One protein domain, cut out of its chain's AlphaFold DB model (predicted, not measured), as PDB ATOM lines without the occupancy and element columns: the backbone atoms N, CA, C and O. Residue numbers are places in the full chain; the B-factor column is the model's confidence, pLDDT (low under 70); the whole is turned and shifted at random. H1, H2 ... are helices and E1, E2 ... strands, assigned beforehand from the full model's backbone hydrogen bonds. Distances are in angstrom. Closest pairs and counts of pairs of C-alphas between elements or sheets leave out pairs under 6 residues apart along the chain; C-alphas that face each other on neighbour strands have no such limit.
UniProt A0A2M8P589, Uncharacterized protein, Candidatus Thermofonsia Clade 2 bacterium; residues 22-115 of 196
ATOM      1  N   GLU A  22     256.138 238.059 194.869       95.38
ATOM      2  CA  GLU A  22     256.835 238.702 195.993       95.38
ATOM      3  C   GLU A  22     258.072 237.924 196.442       95.38
ATOM      4  O   GLU A  22     259.093 238.533 196.743       95.38
ATOM      5  N   ASP A  23     258.007 236.597 196.376       97.69
ATOM      6  CA  ASP A  23     259.101 235.691 196.707       97.69
ATOM      7  C   ASP A  23     259.331 234.638 195.603       97.69
ATOM      8  O   ASP A  23     258.534 234.473 194.666       97.69
ATOM      9  N   GLY A  24     260.461 233.936 195.696       97.56
ATOM     10  CA  GLY A  24     260.881 232.925 194.727       97.56
ATOM     11  C   GLY A  24     259.948 231.712 194.643       97.56
ATOM     12  O   GLY A  24     259.732 231.184 193.548       97.56
ATOM     13  N   PHE A  25     259.349 231.278 195.753       97.50
ATOM     14  CA  PHE A  25     258.400 230.166 195.751       97.50
ATOM     15  C   PHE A  25     257.054 230.566 195.134       97.50
ATOM     16  O   PHE A  25     256.517 229.836 194.303       97.50
ATOM     17  N   SER A  26     256.553 231.763 195.425       97.25
ATOM     18  CA  SER A  26     255.395 232.364 194.759       97.25
ATOM     19  C   SER A  26     255.621 232.495 193.246       97.25
ATOM     20  O   SER A  26     254.701 232.284 192.450       97.25
ATOM     21  N   ALA A  27     256.854 232.777 192.812       98.00
ATOM     22  CA  ALA A  27     257.221 232.757 191.395       98.00
ATOM     23  C   ALA A  27     257.193 231.351 190.783       98.00
ATOM     24  O   ALA A  27     256.694 231.170 189.666       98.00
ATOM     25  N   TRP A  28     257.632 230.338 191.530       98.12
ATOM     26  CA  TRP A  28     257.446 228.941 191.142       98.12
ATOM     27  C   TRP A  28     255.964 228.598 190.994       98.12
ATOM     28  O   TRP A  28     255.566 228.083 189.951       98.12
ATOM     29  N   GLN A  29     255.123 228.951 191.967       97.69
ATOM     30  CA  GLN A  29     253.680 228.707 191.909       97.69
ATOM     31  C   GLN A  29     253.031 229.375 190.688       97.69
ATOM     32  O   GLN A  29     252.270 228.736 189.959       97.69
ATOM     33  N   ALA A  30     253.373 230.637 190.412       97.31
ATOM     34  CA  ALA A  30     252.875 231.362 189.245       97.31
ATOM     35  C   ALA A  30     253.338 230.729 187.920       97.31
ATOM     36  O   ALA A  30     252.571 230.665 186.955       97.31
ATOM     37  N   THR A  31     254.579 230.244 187.872       97.69
ATOM     38  CA  THR A  31     255.140 229.548 186.709       97.69
ATOM     39  C   THR A  31     254.470 228.200 186.480       97.69
ATOM     40  O   THR A  31     254.067 227.910 185.356       97.69
ATOM     41  N   LEU A  32     254.263 227.403 187.530       98.12
ATOM     42  CA  LEU A  32     253.537 226.140 187.418       98.12
ATOM     43  C   LEU A  32     252.086 226.375 187.006       98.12
ATOM     44  O   LEU A  32     251.593 225.673 186.133       98.12
ATOM     45  N   GLY A  33     251.419 227.403 187.538       97.19
ATOM     46  CA  GLY A  33     250.087 227.798 187.075       97.19
ATOM     47  C   GLY A  33     250.056 228.133 185.579       97.19
ATOM     48  O   GLY A  33     249.131 227.734 184.872       97.19
ATOM     49  N   TYR A  34     251.093 228.802 185.065       97.12
ATOM     50  CA  TYR A  34     251.229 229.063 183.630       97.12
ATOM     51  C   TYR A  34     251.423 227.771 182.824       97.12
ATOM     52  O   TYR A  34     250.746 227.578 181.814       97.12
ATOM     53  N   ILE A  35     252.310 226.872 183.271       97.81
ATOM     54  CA  ILE A  35     252.533 225.566 182.628       97.81
ATOM     55  C   ILE A  35     251.235 224.752 182.611       97.81
ATOM     56  O   ILE A  35     250.863 224.234 181.562       97.81
ATOM     57  N   ASN A  36     250.501 224.730 183.724       97.62
ATOM     58  CA  ASN A  36     249.217 224.047 183.860       97.62
ATOM     59  C   ASN A  36     248.199 224.488 182.798       97.62
ATOM     60  O   ASN A  36     247.529 223.660 182.191       97.62
ATOM     61  N   ILE A  37     248.098 225.799 182.558       96.75
ATOM     62  CA  ILE A  37     247.124 226.380 181.625       96.75
ATOM     63  C   ILE A  37     247.572 226.239 180.164       96.75
ATOM     64  O   ILE A  37     246.748 226.018 179.278       96.75
ATOM     65  N   HIS A  38     248.865 226.424 179.889       96.88
ATOM     66  CA  HIS A  38     249.360 226.611 178.521       96.88
ATOM     67  C   HIS A  38     250.119 225.421 177.936       96.88
ATOM     68  O   HIS A  38     250.365 225.431 176.725       96.88
ATOM     69  N   HIS A  39     250.494 224.441 178.759       95.31
ATOM     70  CA  HIS A  39     251.318 223.301 178.354       95.31
ATOM     71  C   HIS A  39     250.719 221.968 178.795       95.31
ATOM     72  O   HIS A  39     250.377 221.168 177.931       95.31
ATOM     73  N   SER A  40     250.585 221.719 180.102       96.44
ATOM     74  CA  SER A  40     250.087 220.429 180.597       96.44
ATOM     75  C   SER A  40     249.523 220.499 182.021       96.44
ATOM     76  O   SER A  40     250.206 221.032 182.900       96.44
ATOM     77  N   PRO A  41     248.328 219.928 182.286       95.81
ATOM     78  CA  PRO A  41     247.669 219.991 183.594       95.81
ATOM     79  C   PRO A  41     248.287 219.074 184.669       95.81
ATOM     80  O   PRO A  41     247.930 219.139 185.844       95.81
ATOM     81  N   ASP A  42     249.204 218.192 184.279       96.56
ATOM     82  CA  ASP A  42     249.933 217.279 185.168       96.56
ATOM     83  C   ASP A  42     251.232 217.891 185.721       96.56
ATOM     84  O   ASP A  42     252.085 217.168 186.240       96.56
ATOM     85  N   VAL A  43     251.406 219.213 185.599       98.44
ATOM     86  CA  VAL A  43     252.614 219.878 186.081       98.44
ATOM     87  C   VAL A  43     252.778 219.714 187.591       98.44
ATOM     88  O   VAL A  43     251.884 220.039 188.372       98.44
ATOM     89  N   LEU A  44     253.952 219.247 188.008       98.44
ATOM     90  CA  LEU A  44     254.258 218.940 189.400       98.44
ATOM     91  C   LEU A  44     255.683 219.378 189.727       98.44
ATOM     92  O   LEU A  44     256.634 218.959 189.068       98.44
ATOM     93  N   LEU A  45     255.827 220.193 190.772       98.81
ATOM     94  CA  LEU A  45     257.114 220.487 191.393       98.81
ATOM     95  C   LEU A  45     257.232 219.631 192.648       98.81
ATOM     96  O   LEU A  45     256.392 219.735 193.536       98.81
ATOM     97  N   GLN A  46     258.274 218.816 192.732       98.81
ATOM     98  CA  GLN A  46     258.607 218.032 193.914       98.81
ATOM     99  C   GLN A  46     259.945 218.503 194.468       98.81
ATOM    100  O   GLN A  46     260.888 218.708 193.706       98.81
ATOM    101  N   VAL A  47     260.040 218.639 195.786       98.75
ATOM    102  CA  VAL A  47     261.285 218.954 196.490       98.75
ATOM    103  C   VAL A  47     261.431 218.044 197.688       98.75
ATOM    104  O   VAL A  47     260.453 217.669 198.331       98.75
ATOM    105  N   GLU A  48     262.670 217.688 197.973       98.56
ATOM    106  CA  GLU A  48     263.032 216.727 198.992       98.56
ATOM    107  C   GLU A  48     264.216 217.240 199.809       98.56
ATOM    108  O   GLU A  48     265.182 217.755 199.251       98.56
ATOM    109  N   ALA A  49     264.134 217.073 201.125       98.50
ATOM    110  CA  ALA A  49     265.233 217.223 202.066       98.50
ATOM    111  C   ALA A  49     265.593 215.852 202.650       98.50
ATOM    112  O   ALA A  49     264.701 215.078 203.015       98.50
ATOM    113  N   TYR A  50     266.889 215.567 202.765       98.38
ATOM    114  CA  TYR A  50     267.401 214.302 203.298       98.38
ATOM    115  C   TYR A  50     268.779 214.473 203.969       98.38
ATOM    116  O   TYR A  50     269.495 215.435 203.677       98.38
ATOM    117  N   PRO A  51     269.181 213.557 204.871       97.31
ATOM    118  CA  PRO A  51     270.507 213.539 205.480       97.31
ATOM    119  C   PRO A  51     271.624 213.441 204.454       97.31
ATOM    120  O   PRO A  51     271.594 212.591 203.567       97.31
ATOM    121  N   TYR A  52     272.666 214.245 204.637       95.50
ATOM    122  CA  TYR A  52     273.858 214.181 203.805       95.50
ATOM    123  C   TYR A  52     275.102 214.512 204.614       95.50
ATOM    124  O   TYR A  52     275.242 215.650 205.040       95.50
ATOM    125  N   SER A  53     275.987 213.522 204.802       85.81
ATOM    126  CA  SER A  53     277.310 213.514 205.476       85.81
ATOM    127  C   SER A  53     277.539 214.404 206.720       85.81
ATOM    128  O   SER A  53     278.010 213.900 207.735       85.81
ATOM    129  N   LYS A  54     277.268 215.712 206.657       81.62
ATOM    130  CA  LYS A  54     277.419 216.721 207.720       81.62
ATOM    131  C   LYS A  54     276.213 217.668 207.860       81.62
ATOM    132  O   LYS A  54     276.362 218.759 208.403       81.62
ATOM    133  N   GLY A  55     275.043 217.296 207.352       92.69
ATOM    134  CA  GLY A  55     273.839 218.113 207.448       92.69
ATOM    135  C   GLY A  55     272.704 217.578 206.588       92.69
ATOM    136  O   GLY A  55     272.406 216.383 206.600       92.69
ATOM    137  N   VAL A  56     272.075 218.486 205.848       96.44
ATOM    138  CA  VAL A  56     270.902 218.221 205.014       96.44
ATOM    139  C   VAL A  56     271.226 218.609 203.580       96.44
ATOM    140  O   VAL A  56     271.740 219.701 203.341       96.44
ATOM    141  N   ALA A  57     270.920 217.720 202.643       97.69
ATOM    142  CA  ALA A  57     270.932 218.014 201.221       97.69
ATOM    143  C   ALA A  57     269.505 218.132 200.688       97.69
ATOM    144  O   ALA A  57     268.545 217.636 201.287       97.69
ATOM    145  N   TRP A  58     269.397 218.810 199.552       98.44
ATOM    146  CA  TRP A  58     268.148 219.088 198.875       98.44
ATOM    147  C   TRP A  58     268.166 218.547 197.449       98.44
ATOM    148  O   TRP A  58     269.139 218.723 196.714       98.44
ATOM    149  N   ALA A  59     267.047 217.954 197.049       98.69
ATOM    150  CA  ALA A  59     266.758 217.574 195.675       98.69
ATOM    151  C   ALA A  59     265.452 218.220 195.219       98.69
ATOM    152  O   ALA A  59     264.571 218.524 196.028       98.69
ATOM    153  N   ALA A  60     265.323 218.441 193.916       98.81
ATOM    154  CA  ALA A  60     264.114 218.991 193.326       98.81
ATOM    155  C   ALA A  60     263.887 218.429 191.925       98.81
ATOM    156  O   ALA A  60     264.833 218.160 191.187       98.81
ATOM    157  N   SER A  61     262.624 218.291 191.533       98.81
ATOM    158  CA  SER A  61     262.249 217.925 190.173       98.81
ATOM    159  C   SER A  61     260.980 218.626 189.723       98.81
ATOM    160  O   SER A  61     260.055 218.798 190.515       98.81
ATOM    161  N   LEU A  62     260.919 218.958 188.438       98.75
ATOM    162  CA  LEU A  62     259.735 219.479 187.766       98.75
ATOM    163  C   LEU A  62     259.323 218.503 186.661       98.75
ATOM    164  O   LEU A  62     260.150 218.140 185.822       98.75
ATOM    165  N   THR A  63     258.056 218.101 186.639       98.56
ATOM    166  CA  THR A  63     257.479 217.253 185.583       98.56
ATOM    167  C   THR A  63     256.273 217.925 184.951       98.56
ATOM    168  O   THR A  63     255.522 218.578 185.668       98.56
ATOM    169  N   TRP A  64     256.087 217.781 183.637       98.31
ATOM    170  CA  TRP A  64     254.875 218.179 182.904       98.31
ATOM    171  C   TRP A  64     254.823 217.452 181.552       98.31
ATOM    172  O   TRP A  64     255.783 217.481 180.778       98.31
ATOM    173  N   GLY A  65     253.714 216.786 181.244       96.69
ATOM    174  CA  GLY A  65     253.584 215.939 180.063       96.69
ATOM    175  C   GLY A  65     254.689 214.879 180.004       96.69
ATOM    176  O   GLY A  65     254.880 214.098 180.931       96.69
ATOM    177  N   ALA A  66     255.457 214.861 178.911       96.50
ATOM    178  CA  ALA A  66     256.599 213.954 178.744       96.50
ATOM    179  C   ALA A  66     257.930 214.518 179.287       96.50
ATOM    180  O   ALA A  66     258.971 213.873 179.154       96.50
ATOM    181  N   HIS A  67     257.925 215.726 179.853       98.25
ATOM    182  CA  HIS A  67     259.132 216.410 180.302       98.25
ATOM    183  C   HIS A  67     259.386 216.172 181.787       98.25
ATOM    184  O   HIS A  67     258.469 216.192 182.611       98.25
ATOM    185  N   ARG A  68     260.664 215.980 182.126       98.31
ATOM    186  CA  ARG A  68     261.149 215.872 183.498       98.31
ATOM    187  C   ARG A  68     262.536 216.478 183.594       98.31
ATOM    188  O   ARG A  68     263.441 216.035 182.897       98.31
ATOM    189  N   GLU A  69     262.695 217.420 184.511       98.69
ATOM    190  CA  GLU A  69     263.992 217.948 184.928       98.69
ATOM    191  C   GLU A  69     264.170 217.670 186.418       98.69
ATOM    192  O   GLU A  69     263.210 217.768 187.186       98.69
ATOM    193  N   ALA A  70     265.373 217.280 186.830       98.62
ATOM    194  CA  ALA A  70     265.663 216.934 188.215       98.62
ATOM    195  C   ALA A  70     267.112 217.255 188.577       98.62
ATOM    196  O   ALA A  70     268.002 217.164 187.733       98.62
ATOM    197  N   ILE A  71     267.321 217.593 189.842       98.56
ATOM    198  CA  ILE A  71     268.625 217.846 190.447       98.56
ATOM    199  C   ILE A  71     268.654 217.342 191.889       98.56
ATOM    200  O   ILE A  71     267.612 217.228 192.535       98.56
ATOM    201  N   GLU A  72     269.855 217.081 192.394       98.12
ATOM    202  CA  GLU A  72     270.099 216.489 193.709       98.12
ATOM    203  C   GLU A  72     271.372 217.049 194.352       98.12
ATOM    204  O   GLU A  72     272.169 217.716 193.694       98.12
ATOM    205  N   ASP A  73     271.531 216.784 195.649       97.31
ATOM    206  CA  ASP A  73     272.710 217.104 196.460       97.31
ATOM    207  C   ASP A  73     273.053 218.601 196.575       97.31
ATOM    208  O   ASP A  73     274.214 218.993 196.717       97.31
ATOM    209  N   TYR A  74     272.029 219.461 196.590       97.69
ATOM    210  CA  TYR A  74     272.204 220.898 196.808       97.69
ATOM    211  C   TYR A  74     272.217 221.270 198.300       97.69
ATOM    212  O   TYR A  74     271.463 220.702 199.093       97.69
ATOM    213  N   PRO A  75     273.033 222.258 198.712       96.44
ATOM    214  CA  PRO A  75     273.243 222.574 200.126       96.44
ATOM    215  C   PRO A  75     272.104 223.381 200.761       96.44
ATOM    216  O   PRO A  75     272.040 223.493 201.984       96.44
ATOM    217  N   SER A  76     271.225 223.994 199.965       96.62
ATOM    218  CA  SER A  76     270.133 224.817 200.489       96.62
ATOM    219  C   SER A  76     268.890 224.787 199.608       96.62
ATOM    220  O   SER A  76     268.978 224.668 198.383       96.62
ATOM    221  N   LEU A  77     267.730 224.987 200.234       96.94
ATOM    222  CA  LEU A  77     266.442 225.071 199.550       96.94
ATOM    223  C   LEU A  77     266.381 226.202 198.493       96.94
ATOM    224  O   LEU A  77     265.939 225.935 197.376       96.94
ATOM    225  N   PRO A  78     266.867 227.436 198.752       97.50
ATOM    226  CA  PRO A  78     266.966 228.453 197.703       97.50
ATOM    227  C   PRO A  78     267.840 228.022 196.521       97.50
ATOM    228  O   PRO A  78     267.475 228.245 195.367       97.50
ATOM    229  N   SER A  79     268.986 227.380 196.793       97.31
ATOM    230  CA  SER A  79     269.910 226.960 195.733       97.31
ATOM    231  C   SER A  79     269.298 225.887 194.836       97.31
ATOM    232  O   SER A  79     269.333 226.042 193.620       97.31
ATOM    233  N   VAL A  80     268.647 224.862 195.402       98.25
ATOM    234  CA  VAL A  80     268.030 223.799 194.598       98.25
ATOM    235  C   VAL A  80     266.913 224.370 193.716       98.25
ATOM    236  O   VAL A  80     266.858 224.124 192.518       98.25
ATOM    237  N   LEU A  81     266.055 225.240 194.247       98.50
ATOM    238  CA  LEU A  81     264.963 225.802 193.454       98.50
ATOM    239  C   LEU A  81     265.450 226.742 192.344       98.50
ATOM    240  O   LEU A  81     264.867 226.758 191.259       98.50
ATOM    241  N   ARG A  82     266.516 227.507 192.590       98.19
ATOM    242  CA  ARG A  82     267.147 228.357 191.574       98.19
ATOM    243  C   ARG A  82     267.748 227.528 190.448       98.19
ATOM    244  O   ARG A  82     267.507 227.808 189.277       98.19
ATOM    245  N   GLU A  83     268.528 226.518 190.801       98.50
ATOM    246  CA  GLU A  83     269.298 225.725 189.844       98.50
ATOM    247  C   GLU A  83     268.390 224.820 189.009       98.50
ATOM    248  O   GLU A  83     268.595 224.689 187.800       98.50
ATOM    249  N   LEU A  84     267.302 224.310 189.601       98.75
ATOM    250  CA  LEU A  84     266.259 223.614 188.851       98.75
ATOM    251  C   LEU A  84     265.656 224.529 187.778       98.75
ATOM    252  O   LEU A  84     265.480 224.102 186.637       98.75
ATOM    253  N   TRP A  85     265.370 225.794 188.112       98.44
ATOM    254  CA  TRP A  85     264.831 226.739 187.135       98.44
ATOM    255  C   TRP A  85     265.805 227.001 185.985       98.44
ATOM    256  O   TRP A  85     265.390 226.992 184.828       98.44
ATOM    257  N   LEU A  86     267.095 227.192 186.276       98.25
ATOM    258  CA  LEU A  86     268.106 227.433 185.240       98.25
ATOM    259  C   LEU A  86     268.174 226.284 184.223       98.25
ATOM    260  O   LEU A  86     268.326 226.529 183.026       98.25
ATOM    261  N   ILE A  87     268.022 225.039 184.678       98.38
ATOM    262  CA  ILE A  87     267.967 223.867 183.793       98.38
ATOM    263  C   ILE A  87     266.688 223.878 182.954       98.38
ATOM    264  O   ILE A  87     266.760 223.707 181.735       98.38
ATOM    265  N   VAL A  88     265.533 224.125 183.581       98.38
ATOM    266  CA  VAL A  88     264.238 224.190 182.889       98.38
ATOM    267  C   VAL A  88     264.246 225.276 181.812       98.38
ATOM    268  O   VAL A  88     263.886 225.004 180.671       98.38
ATOM    269  N   GLU A  89     264.696 226.487 182.141       97.06
ATOM    270  CA  GLU A  89     264.734 227.619 181.210       97.06
ATOM    271  C   GLU A  89     265.702 227.386 180.049       97.06
ATOM    272  O   GLU A  89     265.413 227.766 178.914       97.06
ATOM    273  N   ARG A  90     266.842 226.740 180.311       97.75
ATOM    274  CA  ARG A  90     267.805 226.393 179.264       97.75
ATOM    275  C   ARG A  90     267.234 225.378 178.275       97.75
ATOM    276  O   ARG A  90     267.525 225.471 177.084       97.75
ATOM    277  N   ASN A  91     266.473 224.404 178.764       98.25
ATOM    278  CA  ASN A  91     266.019 223.274 177.958       98.25
ATOM    279  C   ASN A  91     264.654 223.523 177.294       98.25
ATOM    280  O   ASN A  91     264.361 222.907 176.269       98.25
ATOM    281  N   HIS A  92     263.823 224.419 177.843       97.56
ATOM    282  CA  HIS A  92     262.415 224.547 177.457       97.56
ATOM    283  C   HIS A  92     261.967 226.000 177.290       97.56
ATOM    284  O   HIS A  92     262.104 226.840 178.179       97.56
ATOM    285  N   ALA A  93     261.308 226.287 176.166       96.25
ATOM    286  CA  ALA A  93     260.646 227.568 175.931       96.25
ATOM    287  C   ALA A  93     259.283 227.619 176.650       96.25
ATOM    288  O   ALA A  93     258.231 227.411 176.044       96.25
ATOM    289  N   ILE A  94     259.299 227.890 177.960       96.69
ATOM    290  CA  ILE A  94     258.084 227.884 178.792       96.69
ATOM    291  C   ILE A  94     257.140 229.042 178.448       96.69
ATOM    292  O   ILE A  94     255.940 228.842 178.281       96.69
ATOM    293  N   PHE A  95     257.648 230.268 178.343       96.75
ATOM    294  CA  PHE A  95     256.801 231.453 178.205       96.75
ATOM    295  C   PHE A  95     256.627 231.868 176.747       96.75
ATOM    296  O   PHE A  95     257.604 231.995 176.012       96.75
ATOM    297  N   ARG A  96     255.383 232.151 176.345       94.81
ATOM    298  CA  ARG A  96     255.046 232.580 174.976       94.81
ATOM    299  C   ARG A  96     255.346 234.057 174.716       94.81
ATOM    300  O   ARG A  96     255.425 234.467 173.562       94.81
ATOM    301  N   SER A  97     255.493 234.862 175.769       94.19
ATOM    302  CA  SER A  97     255.764 236.296 175.660       94.19
ATOM    303  C   SER A  97     256.685 236.815 176.774       94.19
ATOM    304  O   SER A  97     256.773 236.205 177.846       94.19
ATOM    305  N   PRO A  98     257.335 237.980 176.578       91.25
ATOM    306  CA  PRO A  98     258.098 238.652 177.634       91.25
ATOM    307  C   PRO A  98     257.254 239.043 178.858       91.25
ATOM    308  O   PRO A  98     257.760 239.069 179.976       91.25
ATOM    309  N   ILE A  99     255.961 239.323 178.667       91.06
ATOM    310  CA  ILE A  99     255.035 239.637 179.765       91.06
ATOM    311  C   ILE A  99     254.757 238.382 180.601       91.06
ATOM    312  O   ILE A  99     254.686 238.439 181.830       91.06
ATOM    313  N   ASP A 100     254.632 237.224 179.951       92.75
ATOM    314  CA  ASP A 100     254.435 235.953 180.650       92.75
ATOM    315  C   ASP A 100     255.652 235.596 181.508       92.75
ATOM    316  O   ASP A 100     255.516 235.226 182.677       92.75
ATOM    317  N   ALA A 101     256.835 235.841 180.941       93.94
ATOM    318  CA  ALA A 101     258.145 235.665 181.550       93.94
ATOM    319  C   ALA A 101     258.386 236.481 182.834       93.94
ATOM    320  O   ALA A 101     259.325 236.181 183.566       93.94
ATOM    321  N   MET A 102     257.530 237.445 183.180       92.69
ATOM    322  CA  MET A 102     257.595 238.120 184.484       92.69
ATOM    323  C   MET A 102     257.321 237.181 185.676       92.69
ATOM    324  O   MET A 102     257.577 237.556 186.816       92.69
ATOM    325  N   ARG A 103     256.805 235.967 185.425       93.31
ATOM    326  CA  ARG A 103     256.522 234.935 186.442       93.31
ATOM    327  C   ARG A 103     257.727 234.071 186.806       93.31
ATOM    328  O   ARG A 103     257.620 233.285 187.739       93.31
ATOM    329  N   ARG A 104     258.837 234.180 186.068       95.62
ATOM    330  CA  ARG A 104     260.019 233.320 186.227       95.62
ATOM    331  C   ARG A 104     260.511 233.301 187.682       95.62
ATOM    332  O   ARG A 104     260.707 234.380 188.245       95.62
ATOM    333  N   PRO A 105     260.803 232.125 188.266       96.94
ATOM    334  CA  PRO A 105     261.452 232.006 189.571       96.94
ATOM    335  C   PRO A 105     262.957 232.287 189.457       96.94
ATOM    336  O   PRO A 105     263.805 231.446 189.740       96.94
ATOM    337  N   TYR A 106     263.300 233.494 189.006       95.69
ATOM    338  CA  TYR A 106     264.671 233.934 188.773       95.69
ATOM    339  C   TYR A 106     264.919 235.320 189.367       95.69
ATOM    340  O   TYR A 106     264.016 236.153 189.419       95.69
ATOM    341  N   GLY A 107     266.165 235.578 189.773       95.12
ATOM    342  CA  GLY A 107     266.610 236.889 190.251       95.12
ATOM    343  C   GLY A 107     266.138 237.237 191.662       95.12
ATOM    344  O   GLY A 107     265.933 238.415 191.939       95.12
ATOM    345  N   TYR A 108     265.892 236.229 192.504       97.12
ATOM    346  CA  TYR A 108     265.604 236.369 193.936       97.12
ATOM    347  C   TYR A 108     266.869 236.052 194.748       97.12
ATOM    348  O   TYR A 108     267.508 235.006 194.531       97.12
ATOM    349  N   HIS A 109     267.223 236.932 195.683       95.81
ATOM    350  CA  HIS A 109     268.266 236.694 196.680       95.81
ATOM    351  C   HIS A 109     267.862 235.559 197.622       95.81
ATOM    352  O   HIS A 109     266.681 235.285 197.777       95.81
ATOM    353  N   ASP A 110     268.823 234.901 198.279       93.44
ATOM    354  CA  ASP A 110     268.559 233.707 199.105       93.44
ATOM    355  C   ASP A 110     267.469 233.914 200.175       93.44
ATOM    356  O   ASP A 110     266.681 233.005 200.423       93.44
ATOM    357  N   HIS A 111     267.377 235.112 200.760       95.12
ATOM    358  CA  HIS A 111     266.377 235.464 201.775       95.12
ATOM    359  C   HIS A 111     264.999 235.848 201.201       95.12
ATOM    360  O   HIS A 111     264.065 236.057 201.964       95.12
ATOM    361  N   GLU A 112     264.864 235.946 199.877       96.62
ATOM    362  CA  GLU A 112     263.624 236.309 199.174       96.62
ATOM    363  C   GLU A 112     262.925 235.083 198.565       96.62
ATOM    364  O   GLU A 112     262.013 235.223 197.757       96.62
ATOM    365  N   TRP A 113     263.375 233.863 198.871       97.12
ATOM    366  CA  TRP A 113     262.781 232.648 198.296       97.12
ATOM    367  C   TRP A 113     261.510 232.195 199.003       97.12
ATOM    368  O   TRP A 113     260.672 231.564 198.369       97.12
ATOM    369  N   PHE A 114     261.381 232.507 200.289       97.44
ATOM    370  CA  PHE A 114     260.256 232.130 201.134       97.44
ATOM    371  C   PHE A 114     259.981 233.245 202.131       97.44
ATOM    372  O   PHE A 114     260.905 233.946 202.547       97.44
ATOM    373  N   ASP A 115     258.730 233.363 202.565       96.88
ATOM    374  CA  ASP A 115     258.407 234.153 203.744       96.88
ATOM    375  C   ASP A 115     258.977 233.506 205.021       96.88
ATOM    376  O   ASP A 115     259.238 232.299 205.091       96.88
TER     377      ASP A 115
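This is residues 22 to 115 of the 196 residues of an uncharacterized protein of Candidatus Thermofonsia Clade 2 bacterium (UniProt A0A2M8P589). Helices H1 and H2 cover one face of a three-stranded antiparallel sheet, ordered E1 E2 E3, in two layers; short H3 packs on H1, away from the sheet. The printed part has 94 residues, mixed in class, with H1 E1 E2 E3 H2 H3 along it. It is compact, radius of gyration of the C-alphas 13.3 A, spanning 43 by 29 by 21 A.

Start at the meander, successive antiparallel neighbours: E1, residues 44 to 52, E2, 55 to 64, and E3, 67 to 74. Both hairpins show backbone pairs within hydrogen-bond range: N 46 and O 61, 2.8 A; N 62 and O 69, 2.9 A. H2, residues 77 to 91, is on the sheet, height 8.3 A, over E2 and E3; its closest C-alphas to E3 are Val 80 and Tyr 74, 5.5 A. H1, residues 24 to 38, is on it too, and near H2. H3, residues 100 to 103, touches H1, closest C-alphas Arg 103 and Ala 27, 5.5 A. In H1 and H2 every O i to N i+4 pair is within range.

Find C-alpha 24 at (260.881, 232.925, 194.727); H1 runs 20.9 A from there. E2 spans 31.0 A; H3 ends at (256.522, 234.935, 186.442).

The farthest C-alphas, Lys 54 and Ser 97, are 43.4 A apart. The printed part has no cut or long link; no printed residue is under 70 in pLDDT.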